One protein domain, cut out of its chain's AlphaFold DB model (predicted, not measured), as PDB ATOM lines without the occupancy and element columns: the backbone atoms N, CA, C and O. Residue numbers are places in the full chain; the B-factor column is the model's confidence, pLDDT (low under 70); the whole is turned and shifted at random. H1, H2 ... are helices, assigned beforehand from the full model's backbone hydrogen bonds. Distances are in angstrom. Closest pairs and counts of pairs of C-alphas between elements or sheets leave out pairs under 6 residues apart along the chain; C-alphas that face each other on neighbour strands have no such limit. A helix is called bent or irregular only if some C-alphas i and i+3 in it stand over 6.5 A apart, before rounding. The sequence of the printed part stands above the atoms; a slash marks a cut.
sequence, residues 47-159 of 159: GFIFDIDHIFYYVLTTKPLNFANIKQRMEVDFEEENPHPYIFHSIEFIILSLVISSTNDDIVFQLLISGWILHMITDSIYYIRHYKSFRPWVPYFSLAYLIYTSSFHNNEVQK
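Overview. This is residues 47 to 159 of the 159 residues of an uncharacterized protein of Candidatus Lokiarchaeota archaeon (UniProt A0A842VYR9). A loose assembly of helices is built on a helical hairpin, H3 and H4, with H1 starting beside a stretch of the long H4 and diverging from it as a V. H2 turns off at the far end of H1, the link from H2 to H3 passes through the middle, and H6 leads away from the beginning of H3, its residues 150 to 157 sticking out as an arm with the tail 158 to 159. The printed part has 113 residues with six named helices, H1 to H6 in chain order, and no named strand; the class is all helix. It is only just loose, close to compact, with a radius of gyration of the C-alphas of 16.1 A, and spans 49 by 37 by 31 A.

Arrangement. H1, residues 47 to 61, touches H2, residues 67 to 79, with residues 58 to 59 alone; they stand about perpendicular at 78 degrees, and the closest C-alphas, of Tyr 58 and Ile 70, are 6.1 A apart. With residues 47 to 51 alone H1 touches residues 111 to 119 of H4, residues 106 to 131, at a steep tilt of 60 degrees, the same way; the closest C-alphas, of Gly 47 and Gly 115, are 4.3 A apart. H3, residues 91 to 103, forms a hairpin with H4, at a shallow tilt of 24 degrees, opposite ways; the closest C-alphas, of Ser 101 and Phe 109, are 4.5 A apart. H5, residues 138 to 141, and H6, residues 143 to 157, only just touch, with 3 pairs of C-alphas within 8 A, and only at the corner; the closest, of Tyr 140 and Leu 146, are 6.5 A apart. H3 and H6 are close but not clearly touching, the closest C-alphas, of Glu 92 and Leu 143, being 6.7 A apart. H2 and H4 are apart, as are H1 and H6. In H2, H3 and H4 every O i to N i+4 pair is within hydrogen-bond range, in H1 8 of 11 and in H6 10 of 11; H5 is too short for such a pair.

Along the chain. H1 begins at C-alpha 47 (135.022, 238.564, 241.699) and is 22.6 A long; it is irregular, only just, with C-alphas 50 and 53 6.9 A apart. H2 is 18.3 A and H3 18.7 A long. H4, 36.0 A, begins at C-alpha 106 (141.584, 242.821, 227.303). H5 has four residues, and H6, 22.0 A, ends at C-alpha 157 (102.028, 253.095, 254.103).

Size, cuts and confidence. The C-alphas farthest apart, of Asp 106 and Lys 159, are 53.0 A apart. The printed part has no cut, and the link from H2 to H3 is long, with 11 residues. Residues 102 to 107 and 150 to 159 stand free. The mean pLDDT of the printed part is 81.0; residues 134 to 137 and 152 to 159 are under 70.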
ATOM      1  N   GLY A  47     136.018 239.079 240.748       82.31
ATOM      2  CA  GLY A  47     135.022 238.564 241.699       82.31
ATOM      3  C   GLY A  47     134.865 239.455 242.938       82.31
ATOM      4  O   GLY A  47     133.758 239.861 243.274       82.31
ATOM      5  N   PHE A  48     135.981 239.874 243.548       84.00
ATOM      6  CA  PHE A  48     135.954 240.795 244.693       84.00
ATOM      7  C   PHE A  48     135.318 242.160 244.391       84.00
ATOM      8  O   PHE A  48     134.732 242.764 245.288       84.00
ATOM      9  N   ILE A  49     135.455 242.673 243.163       87.06
ATOM     10  CA  ILE A  49     134.824 243.937 242.761       87.06
ATOM     11  C   ILE A  49     133.304 243.807 242.811       87.06
ATOM     12  O   ILE A  49     132.658 244.737 243.283       87.06
ATOM     13  N   PHE A  50     132.738 242.680 242.370       85.00
ATOM     14  CA  PHE A  50     131.291 242.463 242.424       85.00
ATOM     15  C   PHE A  50     130.797 242.289 243.867       85.00
ATOM     16  O   PHE A  50     129.786 242.884 244.220       85.00
ATOM     17  N   ASP A  51     131.576 241.634 244.729       85.94
ATOM     18  CA  ASP A  51     131.260 241.425 246.153       85.94
ATOM     19  C   ASP A  51     131.326 242.687 247.040       85.94
ATOM     20  O   ASP A  51     130.879 242.685 248.194       85.94
ATOM     21  N   ILE A  52     131.923 243.789 246.571       87.50
ATOM     22  CA  ILE A  52     132.174 244.950 247.442       87.50
ATOM     23  C   ILE A  52     130.880 245.635 247.911       87.50
ATOM     24  O   ILE A  52     130.864 246.263 248.973       87.50
ATOM     25  N   ASP A  53     129.784 245.512 247.161       86.75
ATOM     26  CA  ASP A  53     128.495 246.085 247.550       86.75
ATOM     27  C   ASP A  53     127.894 245.390 248.786       86.75
ATOM     28  O   ASP A  53     127.270 246.063 249.612       86.75
ATOM     29  N   HIS A  54     128.199 244.107 249.010       86.00
ATOM     30  CA  HIS A  54     127.864 243.386 250.238       86.00
ATOM     31  C   HIS A  54     128.613 243.991 251.426       86.00
ATOM     32  O   HIS A  54     128.028 244.277 252.475       86.00
ATOM     33  N   ILE A  55     129.913 244.255 251.252       86.31
ATOM     34  CA  ILE A  55     130.748 244.878 252.286       86.31
ATOM     35  C   ILE A  55     130.191 246.259 252.641       86.31
ATOM     36  O   ILE A  55     130.017 246.566 253.824       86.31
ATOM     37  N   PHE A  56     129.870 247.085 251.639       88.88
ATOM     38  CA  PHE A  56     129.281 248.401 251.875       88.88
ATOM     39  C   PHE A  56     127.942 248.310 252.602       88.88
ATOM     40  O   PHE A  56     127.741 249.038 253.578       88.88
ATOM     41  N   TYR A  57     127.059 247.402 252.185       89.88
ATOM     42  CA  TYR A  57     125.777 247.182 252.845       89.88
ATOM     43  C   TYR A  57     125.957 246.899 254.346       89.88
ATOM     44  O   TYR A  57     125.378 247.608 255.175       89.88
ATOM     45  N   TYR A  58     126.818 245.950 254.726       89.50
ATOM     46  CA  TYR A  58     127.029 245.615 256.139       89.50
ATOM     47  C   TYR A  58     127.721 246.736 256.928       89.50
ATOM     48  O   TYR A  58     127.365 247.006 258.075       89.50
ATOM     49  N   VAL A  59     128.672 247.455 256.328       89.69
ATOM     50  CA  VAL A  59     129.330 248.599 256.986       89.69
ATOM     51  C   VAL A  59     128.340 249.737 257.277       89.69
ATOM     52  O   VAL A  59     128.427 250.411 258.318       89.69
ATOM     53  N   LEU A  60     127.391 249.971 256.368       91.06
ATOM     54  CA  LEU A  60     126.396 251.033 256.497       91.06
ATOM     55  C   LEU A  60     125.269 250.656 257.463       91.06
ATOM     56  O   LEU A  60     124.888 251.486 258.292       91.06
ATOM     57  N   THR A  61     124.773 249.420 257.397       90.25
ATOM     58  CA  THR A  61     123.585 248.975 258.146       90.25
ATOM     59  C   THR A  61     123.886 248.441 259.543       90.25
ATOM     60  O   THR A  61     123.012 248.482 260.413       90.25
ATOM     61  N   THR A  62     125.111 247.987 259.811       93.38
ATOM     62  CA  THR A  62     125.488 247.475 261.130       93.38
ATOM     63  C   THR A  62     126.042 248.587 262.020       93.38
ATOM     64  O   THR A  62     127.097 249.166 261.744       93.38
ATOM     65  N   LYS A  63     125.367 248.850 263.149       91.31
ATOM     66  CA  LYS A  63     125.839 249.751 264.213       91.31
ATOM     67  C   LYS A  63     125.676 249.089 265.597       91.31
ATOM     68  O   LYS A  63     124.639 248.480 265.837       91.31
ATOM     69  N   PRO A  64     126.652 249.224 266.520       93.94
ATOM     70  CA  PRO A  64     127.977 249.815 266.313       93.94
ATOM     71  C   PRO A  64     128.835 248.970 265.360       93.94
ATOM     72  O   PRO A  64     128.672 247.750 265.285       93.94
ATOM     73  N   LEU A  65     129.736 249.633 264.627       94.31
ATOM     74  CA  LEU A  65     130.576 248.991 263.617       94.31
ATOM     75  C   LEU A  65     131.681 248.178 264.298       94.31
ATOM     76  O   LEU A  65     132.682 248.723 264.757       94.31
ATOM     77  N   ASN A  66     131.493 246.865 264.366       94.25
ATOM     78  CA  ASN A  66     132.528 245.916 264.747       94.25
ATOM     79  C   ASN A  66     132.288 244.578 264.033       94.25
ATOM     80  O   ASN A  66     131.177 244.286 263.586       94.25
ATOM     81  N   PHE A  67     133.339 243.765 263.933       89.31
ATOM     82  CA  PHE A  67     133.291 242.503 263.196       89.31
ATOM     83  C   PHE A  67     132.250 241.517 263.750       89.31
ATOM     84  O   PHE A  67     131.589 240.832 262.974       89.31
ATOM     85  N   ALA A  68     132.068 241.463 265.074       92.81
ATOM     86  CA  ALA A  68     131.102 240.560 265.697       92.81
ATOM     87  C   ALA A  68     129.659 240.907 265.297       92.81
ATOM     88  O   ALA A  68     128.905 240.020 264.911       92.81
ATOM     89  N   ASN A  69     129.308 242.193 265.303       92.50
ATOM     90  CA  ASN A  69     127.987 242.671 264.907       92.50
ATOM     91  C   ASN A  69     127.740 242.507 263.406       92.50
ATOM     92  O   ASN A  69     126.624 242.183 263.011       92.50
ATOM     93  N   ILE A  70     128.764 242.726 262.568       91.12
ATOM     94  CA  ILE A  70     128.656 242.497 261.118       91.12
ATOM     95  C   ILE A  70     128.364 241.021 260.879       91.12
ATOM     96  O   ILE A  70     127.397 240.685 260.208       91.12
ATOM     97  N   LYS A  71     129.149 240.140 261.504       88.19
ATOM     98  CA  LYS A  71     128.956 238.697 261.406       88.19
ATOM     99  C   LYS A  71     127.565 238.274 261.879       88.19
ATOM    100  O   LYS A  71     126.916 237.500 261.190       88.19
ATOM    101  N   GLN A  72     127.106 238.783 263.022       91.75
ATOM    102  CA  GLN A  72     125.770 238.479 263.530       91.75
ATOM    103  C   GLN A  72     124.686 238.933 262.547       91.75
ATOM    104  O   GLN A  72     123.755 238.184 262.282       91.75
ATOM    105  N   ARG A  73     124.820 240.135 261.969       90.06
ATOM    106  CA  ARG A  73     123.876 240.636 260.966       90.06
ATOM    107  C   ARG A  73     123.878 239.783 259.697       90.06
ATOM    108  O   ARG A  73     122.808 239.487 259.188       90.06
ATOM    109  N   MET A  74     125.050 239.355 259.229       87.75
ATOM    110  CA  MET A  74     125.164 238.420 258.107       87.75
ATOM    111  C   MET A  74     124.450 237.096 258.397       87.75
ATOM    112  O   MET A  74     123.748 236.591 257.532       87.75
ATOM    113  N   GLU A  75     124.627 236.529 259.597       86.62
ATOM    114  CA  GLU A  75     123.962 235.280 259.997       86.62
ATOM    115  C   GLU A  75     122.431 235.452 260.040       86.62
ATOM    116  O   GLU A  75     121.726 234.606 259.502       86.62
ATOM    117  N   VAL A  76     121.925 236.573 260.572       89.56
ATOM    118  CA  VAL A  76     120.481 236.883 260.595       89.56
ATOM    119  C   VAL A  76     119.908 237.066 259.190       89.56
ATOM    120  O   VAL A  76     118.941 236.399 258.846       89.56
ATOM    121  N   ASP A  77     120.517 237.915 258.355       85.62
ATOM    122  CA  ASP A  77     120.028 238.169 256.989       85.62
ATOM    123  C   ASP A  77     119.987 236.867 256.161       85.62
ATOM    124  O   ASP A  77     119.124 236.680 255.300       85.62
ATOM    125  N   PHE A  78     120.915 235.950 256.446       80.44
ATOM    126  CA  PHE A  78     120.983 234.644 255.811       80.44
ATOM    127  C   PHE A  78     119.876 233.691 256.283       80.44
ATOM    128  O   PHE A  78     119.235 233.059 255.443       80.44
ATOM    129  N   GLU A  79     119.640 233.614 257.599       83.19
ATOM    130  CA  GLU A  79     118.576 232.807 258.216       83.19
ATOM    131  C   GLU A  79     117.171 233.293 257.840       83.19
ATOM    132  O   GLU A  79     116.269 232.481 257.651       83.19
ATOM    133  N   GLU A  80     116.987 234.606 257.700       84.19
ATOM    134  CA  GLU A  80     115.705 235.223 257.342       84.19
ATOM    135  C   GLU A  80     115.392 235.154 255.839       84.19
ATOM    136  O   GLU A  80     114.348 235.644 255.413       84.19
ATOM    137  N   GLU A  81     116.278 234.557 255.031       78.62
ATOM    138  CA  GLU A  81     116.204 234.565 253.565       78.62
ATOM    139  C   GLU A  81     115.909 235.972 253.021       78.62
ATOM    140  O   GLU A  81     115.053 236.138 252.150       78.62
ATOM    141  N   ASN A  82     116.582 236.994 253.563       74.62
ATOM    142  CA  ASN A  82     116.319 238.397 253.254       74.62
ATOM    143  C   ASN A  82     117.380 238.935 252.276       74.62
ATOM    144  O   ASN A  82     118.375 239.524 252.704       74.62
ATOM    145  N   PRO A  83     117.243 238.672 250.962       73.25
ATOM    146  CA  PRO A  83     118.170 239.166 249.955       73.25
ATOM    147  C   PRO A  83     118.112 240.690 249.871       73.25
ATOM    148  O   PRO A  83     117.042 241.296 249.839       73.25
ATOM    149  N   HIS A  84     119.288 241.299 249.777       78.56
ATOM    150  CA  HIS A  84     119.419 242.743 249.652       78.56
ATOM    151  C   HIS A  84     119.653 243.149 248.201       78.56
ATOM    152  O   HIS A  84     120.204 242.378 247.412       78.56
ATOM    153  N   PRO A  85     119.239 244.366 247.824       74.75
ATOM    154  CA  PRO A  85     119.581 244.930 246.533       74.75
ATOM    155  C   PRO A  85     121.081 245.210 246.451       74.75
ATOM    156  O   PRO A  85     121.585 246.163 247.048       74.75
ATOM    157  N   TYR A  86     121.777 244.404 245.663       83.31
ATOM    158  CA  TYR A  86     123.199 244.554 245.406       83.31
ATOM    159  C   TYR A  86     123.402 245.103 243.992       83.31
ATOM    160  O   TYR A  86     123.105 244.443 242.995       83.31
ATOM    161  N   ILE A  87     123.832 246.366 243.892       84.12
ATOM    162  CA  ILE A  87     123.883 247.115 242.625       84.12
ATOM    163  C   ILE A  87     124.746 246.392 241.591       84.12
ATOM    164  O   ILE A  87     124.379 246.351 240.416       84.12
ATOM    165  N   PHE A  88     125.864 245.797 242.006       87.06
ATOM    166  CA  PHE A  88     126.798 245.146 241.087       87.06
ATOM    167  C   PHE A  88     126.291 243.802 240.567       87.06
ATOM    168  O   PHE A  88     126.781 243.295 239.561       87.06
ATOM    169  N   HIS A  89     125.225 243.294 241.172       83.38
ATOM    170  CA  HIS A  89     124.557 242.058 240.795       83.38
ATOM    171  C   HIS A  89     123.326 242.289 239.921       83.38
ATOM    172  O   HIS A  89     122.642 241.345 239.529       83.38
ATOM    173  N   SER A  90     123.044 243.550 239.601       86.81
ATOM    174  CA  SER A  90     121.937 243.916 238.733       86.81
ATOM    175  C   SER A  90     122.272 243.690 237.255       86.81
ATOM    176  O   SER A  90     123.400 243.910 236.803       86.81
ATOM    177  N   ILE A  91     121.268 243.303 236.466       84.88
ATOM    178  CA  ILE A  91     121.367 243.163 235.009       84.88
ATOM    179  C   ILE A  91     121.798 244.469 234.343       84.88
ATOM    180  O   ILE A  91     122.535 244.455 233.359       84.88
ATOM    181  N   GLU A  92     121.399 245.608 234.906       88.00
ATOM    182  CA  GLU A  92     121.799 246.930 234.445       88.00
ATOM    183  C   GLU A  92     123.313 247.133 234.593       88.00
ATOM    184  O   GLU A  92     123.971 247.592 233.655       88.00
ATOM    185  N   PHE A  93     123.891 246.733 235.729       86.69
ATOM    186  CA  PHE A  93     125.334 246.823 235.948       86.69
ATOM    187  C   PHE A  93     126.118 245.821 235.092       86.69
ATOM    188  O   PHE A  93     127.222 246.126 234.637       86.69
ATOM    189  N   ILE A  94     125.532 244.661 234.792       85.00
ATOM    190  CA  ILE A  94     126.109 243.676 233.866       85.00
ATOM    191  C   ILE A  94     126.187 244.245 232.450       85.00
ATOM    192  O   ILE A  94     127.235 244.176 231.807       85.00
ATOM    193  N   ILE A  95     125.102 244.854 231.965       87.31
ATOM    194  CA  ILE A  95     125.075 245.503 230.650       87.31
ATOM    195  C   ILE A  95     126.101 246.640 230.602       87.31
ATOM    196  O   ILE A  95     126.860 246.737 229.638       87.31
ATOM    197  N   LEU A  96     126.174 247.465 231.652       88.38
ATOM    198  CA  LEU A  96     127.179 248.523 231.755       88.38
ATOM    199  C   LEU A  96     128.603 247.952 231.704       88.38
ATOM    200  O   LEU A  96     129.438 248.448 230.950       88.38
ATOM    201  N   SER A  97     128.862 246.882 232.454       86.00
ATOM    202  CA  SER A  97     130.154 246.191 232.483       86.00
ATOM    203  C   SER A  97     130.533 245.630 231.113       86.00
ATOM    204  O   SER A  97     131.681 245.767 230.698       86.00
ATOM    205  N   LEU A  98     129.571 245.077 230.366       84.06
ATOM    206  CA  LEU A  98     129.768 244.620 228.988       84.06
ATOM    207  C   LEU A  98     130.140 245.771 228.050       84.06
ATOM    208  O   LEU A  98     131.098 245.639 227.289       84.06
ATOM    209  N   VAL A  99     129.448 246.908 228.130       87.06
ATOM    210  CA  VAL A  99     129.749 248.096 227.311       87.06
ATOM    211  C   VAL A  99     131.126 248.680 227.644       87.06
ATOM    212  O   VAL A  99     131.891 249.025 226.744       87.06
ATOM    213  N   ILE A 100     131.476 248.763 228.929       86.19
ATOM    214  CA  ILE A 100     132.808 249.207 229.351       86.19
ATOM    215  C   ILE A 100     133.858 248.218 228.839       86.19
ATOM    216  O   ILE A 100     134.843 248.623 228.231       86.19
ATOM    217  N   SER A 101     133.632 246.917 229.007       85.94
ATOM    218  CA  SER A 101     134.589 245.896 228.580       85.94
ATOM    219  C   SER A 101     134.815 245.854 227.067       85.94
ATOM    220  O   SER A 101     135.926 245.571 226.640       85.94
ATOM    221  N   SER A 102     133.801 246.163 226.253       81.38
ATOM    222  CA  SER A 102     133.908 246.130 224.787       81.38
ATOM    223  C   SER A 102     134.627 247.341 224.193       81.38
ATOM    224  O   SER A 102     134.977 247.331 223.015       81.38
ATOM    225  N   THR A 103     134.839 248.385 224.997       85.69
ATOM    226  CA  THR A 103     135.475 249.646 224.588       85.69
ATOM    227  C   THR A 103     136.858 249.850 225.207       85.69
ATOM    228  O   THR A 103     137.498 250.863 224.934       85.69
ATOM    229  N   ASN A 104     137.325 248.901 226.024       85.50
ATOM    230  CA  ASN A 104     138.594 248.954 226.747       85.50
ATOM    231  C   ASN A 104     139.466 247.722 226.445       85.50
ATOM    232  O   ASN A 104     139.055 246.808 225.733       85.50
ATOM    233  N   ASP A 105     140.677 247.710 226.998       81.00
ATOM    234  CA  ASP A 105     141.668 246.653 226.790       81.00
ATOM    235  C   ASP A 105     141.235 245.296 227.380       81.00
ATOM    236  O   ASP A 105     140.441 245.224 228.326       81.00
ATOM    237  N   ASP A 106     141.854 244.212 226.896       75.19
ATOM    238  CA  ASP A 106     141.584 242.821 227.303       75.19
ATOM    239  C   ASP A 106     141.599 242.597 228.828       75.19
ATOM    240  O   ASP A 106     140.896 241.726 229.344       75.19
ATOM    241  N   ILE A 107     142.379 243.389 229.575       80.06
ATOM    242  CA  ILE A 107     142.458 243.321 231.043       80.06
ATOM    243  C   ILE A 107     141.130 243.737 231.691       80.06
ATOM    244  O   ILE A 107     140.668 243.082 232.625       80.06
ATOM    245  N   VAL A 108     140.493 244.798 231.189       79.75
ATOM    246  CA  VAL A 108     139.204 245.287 231.705       79.75
ATOM    247  C   VAL A 108     138.107 244.270 231.418       79.75
ATOM    248  O   VAL A 108     137.271 244.001 232.281       79.75
ATOM    249  N   PHE A 109     138.147 243.636 230.245       79.56
ATOM    250  CA  PHE A 109     137.244 242.539 229.921       79.56
ATOM    251  C   PHE A 109     137.409 241.344 230.867       79.56
ATOM    252  O   PHE A 109     136.419 240.818 231.379       79.56
ATOM    253  N   GLN A 110     138.647 240.936 231.154       72.50
ATOM    254  CA  GLN A 110     138.908 239.853 232.104       72.50
ATOM    255  C   GLN A 110     138.432 240.200 233.521       72.50
ATOM    256  O   GLN A 110     137.753 239.386 234.143       72.50
ATOM    257  N   LEU A 111     138.718 241.412 234.008       81.56
ATOM    258  CA  LEU A 111     138.272 241.874 235.325       81.56
ATOM    259  C   LEU A 111     136.745 241.879 235.444       81.56
ATOM    260  O   LEU A 111     136.200 241.301 236.379       81.56
ATOM    261  N   LEU A 112     136.051 242.514 234.500       83.38
ATOM    262  CA  LEU A 112     134.615 242.746 234.629       83.38
ATOM    263  C   LEU A 112     133.790 241.520 234.245       83.38
ATOM    264  O   LEU A 112     132.923 241.105 235.002       83.38
ATOM    265  N   ILE A 113     134.045 240.907 233.090       82.06
ATOM    266  CA  ILE A 113     133.178 239.832 232.588       82.06
ATOM    267  C   ILE A 113     133.536 238.501 233.217       82.06
ATOM    268  O   ILE A 113     132.659 237.766 233.667       82.06
ATOM    269  N   SER A 114     134.828 238.187 233.275       76.69
ATOM    270  CA  SER A 114     135.252 236.901 233.828       76.69
ATOM    271  C   SER A 114     135.068 236.899 235.351       76.69
ATOM    272  O   SER A 114     134.545 235.924 235.889       76.69
ATOM    273  N   GLY A 115     135.379 238.018 236.020       80.94
ATOM    274  CA  GLY A 115     135.055 238.236 237.432       80.94
ATOM    275  C   GLY A 115     133.561 238.113 237.738       80.94
ATOM    276  O   GLY A 115     133.189 237.407 238.671       80.94
ATOM    277  N   TRP A 116     132.698 238.711 236.913       82.69
ATOM    278  CA  TRP A 116     131.248 238.597 237.078       82.69
ATOM    279  C   TRP A 116     130.735 237.162 236.905       82.69
ATOM    280  O   TRP A 116     129.982 236.671 237.741       82.69
ATOM    281  N   ILE A 117     131.147 236.461 235.840       80.38
ATOM    282  CA  ILE A 117     130.735 235.064 235.604       80.38
ATOM    283  C   ILE A 117     131.111 234.201 236.806       80.38
ATOM    284  O   ILE A 117     130.317 233.382 237.266       80.38
ATOM    285  N   LEU A 118     132.330 234.386 237.305       76.56
ATOM    286  CA  LEU A 118     132.832 233.654 238.451       76.56
ATOM    287  C   LEU A 118     131.979 233.893 239.691       76.56
ATOM    288  O   LEU A 118     131.553 232.934 240.334       76.56
ATOM    289  N   HIS A 119     131.729 235.167 239.972       82.62
ATOM    290  CA  HIS A 119     130.899 235.618 241.072       82.62
ATOM    291  C   HIS A 119     129.501 234.985 241.017       82.62
ATOM    292  O   HIS A 119     129.047 234.336 241.958       82.62
ATOM    293  N   MET A 120     128.862 235.046 239.848       79.12
ATOM    294  CA  MET A 120     127.547 234.447 239.624       79.12
ATOM    295  C   MET A 120     127.536 232.934 239.824       79.12
ATOM    296  O   MET A 120     126.550 232.393 240.327       79.12
ATOM    297  N   ILE A 121     128.603 232.233 239.428       80.94
ATOM    298  CA  ILE A 121     128.737 230.790 239.657       80.94
ATOM    299  C   ILE A 121     128.834 230.504 241.156       80.94
ATOM    300  O   ILE A 121     128.155 229.594 241.639       80.94
ATOM    301  N   THR A 122     129.654 231.254 241.895       80.69
ATOM    302  CA  THR A 122     129.823 231.040 243.336       80.69
ATOM    303  C   THR A 122     128.545 231.305 244.111       80.69
ATOM    304  O   THR A 122     128.138 230.444 244.898       80.69
ATOM    305  N   ASP A 123     127.854 232.403 243.811       78.44
ATOM    306  CA  ASP A 123     126.555 232.709 244.403       78.44
ATOM    307  C   ASP A 123     125.541 231.630 244.054       78.44
ATOM    308  O   ASP A 123     124.929 231.035 244.938       78.44
ATOM    309  N   SER A 124     125.426 231.272 242.777       80.50
ATOM    310  CA  SER A 124     124.504 230.227 242.325       80.50
ATOM    311  C   SER A 124     124.706 228.909 243.072       80.50
ATOM    312  O   SER A 124     123.746 228.321 243.574       80.50
ATOM    313  N   ILE A 125     125.953 228.441 243.189       83.44
ATOM    314  CA  ILE A 125     126.278 227.205 243.913       83.44
ATOM    315  C   ILE A 125     125.893 227.334 245.387       83.44
ATOM    316  O   ILE A 125     125.315 226.405 245.957       83.44
ATOM    317  N   TYR A 126     126.213 228.462 246.014       77.88
ATOM    318  CA  TYR A 126     125.916 228.689 247.419       77.88
ATOM    319  C   TYR A 126     124.412 228.721 247.693       77.88
ATOM    320  O   TYR A 126     123.930 227.998 248.568       77.88
ATOM    321  N   TYR A 127     123.663 229.461 246.878       75.94
ATOM    322  CA  TYR A 127     122.216 229.582 246.981       75.94
ATOM    323  C   TYR A 127     121.510 228.242 246.766       75.94
ATOM    324  O   TYR A 127     120.657 227.867 247.571       75.94
ATOM    325  N   ILE A 128     121.908 227.458 245.756       82.25
ATOM    326  CA  ILE A 128     121.376 226.097 245.568       82.25
ATOM    327  C   ILE A 128     121.638 225.243 246.807       82.25
ATOM    328  O   ILE A 128     120.763 224.501 247.251       82.25
ATOM    329  N   ARG A 129     122.848 225.310 247.367       82.69
ATOM    330  CA  ARG A 129     123.207 224.481 248.519       82.69
ATOM    331  C   ARG A 129     122.456 224.882 249.779       82.69
ATOM    332  O   ARG A 129     122.145 223.999 250.575       82.69
ATOM    333  N   HIS A 130     122.198 226.172 249.967       78.44
ATOM    334  CA  HIS A 130     121.573 226.667 251.182       78.44
ATOM    335  C   HIS A 130     120.046 226.708 251.091       78.44
ATOM    336  O   HIS A 130     119.370 226.005 251.838       78.44
ATOM    337  N   TYR A 131     119.510 227.447 250.123       77.31
ATOM    338  CA  TYR A 131     118.073 227.681 249.964       77.31
ATOM    339  C   TYR A 131     117.378 226.611 249.115       77.31
ATOM    340  O   TYR A 131     116.155 226.609 248.986       77.31
ATOM    341  N   LYS A 132     118.142 225.701 248.483       82.38
ATOM    342  CA  LYS A 132     117.622 224.690 247.536       82.38
ATOM    343  C   LYS A 132     116.821 225.310 246.383       82.38
ATOM    344  O   LYS A 132     115.992 224.642 245.765       82.38
ATOM    345  N   SER A 133     117.052 226.592 246.104       77.81
ATOM    346  CA  SER A 133     116.275 227.408 245.178       77.81
ATOM    347  C   SER A 133     117.067 228.647 244.766       77.81
ATOM    348  O   SER A 133     117.814 229.208 245.560       77.81
ATOM    349  N   PHE A 134     116.851 229.103 243.533       69.69
ATOM    350  CA  PHE A 134     117.343 230.394 243.033       69.69
ATOM    351  C   PHE A 134     116.335 231.533 243.218       69.69
ATOM    352  O   PHE A 134     116.654 232.699 242.999       69.69
ATOM    353  N   ARG A 135     115.088 231.200 243.578       67.88
ATOM    354  CA  ARG A 135     113.968 232.150 243.578       67.88
ATOM    355  C   ARG A 135     114.151 233.377 244.470       67.88
ATOM    356  O   ARG A 135     113.685 234.419 244.018       67.88
ATOM    357  N   PRO A 136     114.788 233.307 245.659       65.06
ATOM    358  CA  PRO A 136     114.908 234.483 246.517       65.06
ATOM    359  C   PRO A 136     115.579 235.661 245.805       65.06
ATOM    360  O   PRO A 136     115.215 236.802 246.037       65.06
ATOM    361  N   TRP A 137     116.495 235.387 244.873       69.00
ATOM    362  CA  TRP A 137     117.349 236.410 244.279       69.00
ATOM    363  C   TRP A 137     116.868 236.991 242.952       69.00
ATOM    364  O   TRP A 137     117.213 238.117 242.614       69.00
ATOM    365  N   VAL A 138     116.040 236.257 242.204       71.69
ATOM    366  CA  VAL A 138     115.554 236.696 240.882       71.69
ATOM    367  C   VAL A 138     114.914 238.095 240.907       71.69
ATOM    368  O   VAL A 138     115.212 238.878 240.005       71.69
ATOM    369  N   PRO A 139     114.095 238.468 241.914       70.88
ATOM    370  CA  PRO A 139     113.530 239.816 241.983       70.88
ATOM    371  C   PRO A 139     114.593 240.913 242.159       70.88
ATOM    372  O   PRO A 139     114.403 242.034 241.703       70.88
ATOM    373  N   TYR A 140     115.727 240.597 242.784       72.06
ATOM    374  CA  TYR A 140     116.789 241.551 243.121       72.06
ATOM    375  C   TYR A 140     117.816 241.717 241.996       72.06
ATOM    376  O   TYR A 140     118.696 242.567 242.079       72.06
ATOM    377  N   PHE A 141     117.662 240.953 240.911       79.50
ATOM    378  CA  PHE A 141     118.548 240.983 239.749       79.50
ATOM    379  C   PHE A 141     118.304 242.179 238.819       79.50
ATOM    380  O   PHE A 141     119.054 242.376 237.869       79.50
ATOM    381  N   SER A 142     117.257 242.974 239.051       82.75
ATOM    382  CA  SER A 142     117.017 244.219 238.316       82.75
ATOM    383  C   SER A 142     116.913 245.391 239.277       82.75
ATOM    384  O   SER A 142     116.011 245.465 240.116       82.75
ATOM    385  N   LEU A 143     117.817 246.351 239.099       79.06
ATOM    386  CA  LEU A 143     117.785 247.609 239.828       79.06
ATOM    387  C   LEU A 143     116.504 248.391 239.506       79.06
ATOM    388  O   LEU A 143     115.902 248.988 240.399       79.06
ATOM    389  N   ALA A 144     116.044 248.348 238.252       77.31
ATOM    390  CA  ALA A 144     114.791 248.981 237.851       77.31
ATOM    391  C   ALA A 144     113.580 248.375 238.580       77.31
ATOM    392  O   ALA A 144     112.713 249.118 239.047       77.31
ATOM    393  N   TYR A 145     113.536 247.047 238.733       79.06
ATOM    394  CA  TYR A 145     112.478 246.379 239.495       79.06
ATOM    395  C   TYR A 145     112.480 246.800 240.970       79.06
ATOM    396  O   TYR A 145     111.424 247.092 241.528       79.06
ATOM    397  N   LEU A 146     113.658 246.901 241.586       76.81
ATOM    398  CA  LEU A 146     113.822 247.353 242.971       76.81
ATOM    399  C   LEU A 146     113.367 248.800 243.199       76.81
ATOM    400  O   LEU A 146     112.669 249.102 244.172       76.81
ATOM    401  N   ILE A 147     113.727 249.708 242.289       78.31
ATOM    402  CA  ILE A 147     113.272 251.105 242.350       78.31
ATOM    403  C   ILE A 147     111.750 251.169 242.177       78.31
ATOM    404  O   ILE A 147     111.067 251.899 242.894       78.31
ATOM    405  N   TYR A 148     111.204 250.371 241.258       76.69
ATOM    406  CA  TYR A 148     109.767 250.302 241.042       76.69
ATOM    407  C   TYR A 148     109.039 249.824 242.305       76.69
ATOM    408  O   TYR A 148     108.185 250.543 242.816       76.69
ATOM    409  N   THR A 149     109.394 248.671 242.875       76.25
ATOM    410  CA  THR A 149     108.675 248.098 244.030       76.25
ATOM    411  C   THR A 149     108.770 248.960 245.290       76.25
ATOM    412  O   THR A 149     107.763 249.147 245.977       76.25
ATOM    413  N   SER A 150     109.927 249.568 245.557       75.31
ATOM    414  CA  SER A 150     110.099 250.496 246.687       75.31
ATOM    415  C   SER A 150     109.223 251.753 246.573       75.31
ATOM    416  O   SER A 150     108.720 252.251 247.582       75.31
ATOM    417  N   SER A 151     108.962 252.236 245.353       72.75
ATOM    418  CA  SER A 151     108.078 253.387 245.129       72.75
ATOM    419  C   SER A 151     106.604 253.090 245.439       72.75
ATOM    420  O   SER A 151     105.896 253.967 245.931       72.75
ATOM    421  N   PHE A 152     106.140 251.853 245.223       68.19
ATOM    422  CA  PHE A 152     104.760 251.457 245.528       68.19
ATOM    423  C   PHE A 152     104.547 251.184 247.013       68.19
ATOM    424  O   PHE A 152     103.526 251.599 247.557       68.19
ATOM    425  N   HIS A 153     105.519 250.566 247.689       64.38
ATOM    426  CA  HIS A 153     105.386 250.260 249.113       64.38
ATOM    427  C   HIS A 153     105.267 251.532 249.972       64.38
ATOM    428  O   HIS A 153     104.434 251.605 250.873       64.38
ATOM    429  N   ASN A 154     106.003 252.591 249.620       60.88
ATOM    430  CA  ASN A 154     105.903 253.889 250.298       60.88
ATOM    431  C   ASN A 154     104.544 254.585 250.099       60.88
ATOM    432  O   ASN A 154     104.127 255.356 250.960       60.88
ATOM    433  N   ASN A 155     103.838 254.303 249.001       60.41
ATOM    434  CA  ASN A 155     102.525 254.888 248.717       60.41
ATOM    435  C   ASN A 155     101.374 254.173 249.443       60.41
ATOM    436  O   ASN A 155     100.304 254.762 249.597       60.41
ATOM    437  N   GLU A 156     101.562 252.922 249.870       59.81
ATOM    438  CA  GLU A 156     100.561 252.179 250.649       59.81
ATOM    439  C   GLU A 156     100.641 252.486 252.145       59.81
ATOM    440  O   GLU A 156      99.609 252.588 252.792       59.81
ATOM    441  N   VAL A 157     101.841 252.722 252.686       59.94
ATOM    442  CA  VAL A 157     102.028 253.095 254.103       59.94
ATOM    443  C   VAL A 157     101.522 254.517 254.405       59.94
ATOM    444  O   VAL A 157     101.264 254.857 255.557       59.94
ATOM    445  N   GLN A 158     101.374 255.361 253.381       54.50
ATOM    446  CA  GLN A 158     100.885 256.739 253.512       54.50
ATOM    447  C   GLN A 158      99.361 256.894 253.347       54.50
ATOM    448  O   GLN A 158      98.868 258.020 253.437       54.50
ATOM    449  N   LYS A 159      98.619 255.810 253.092       51.84
ATOM    450  CA  LYS A 159      97.148 255.810 253.010       51.84
ATOM    451  C   LYS A 159      96.527 255.215 254.265       51.84
ATOM    452  O   LYS A 159      95.450 255.723 254.646       51.84
TER     453      LYS A 159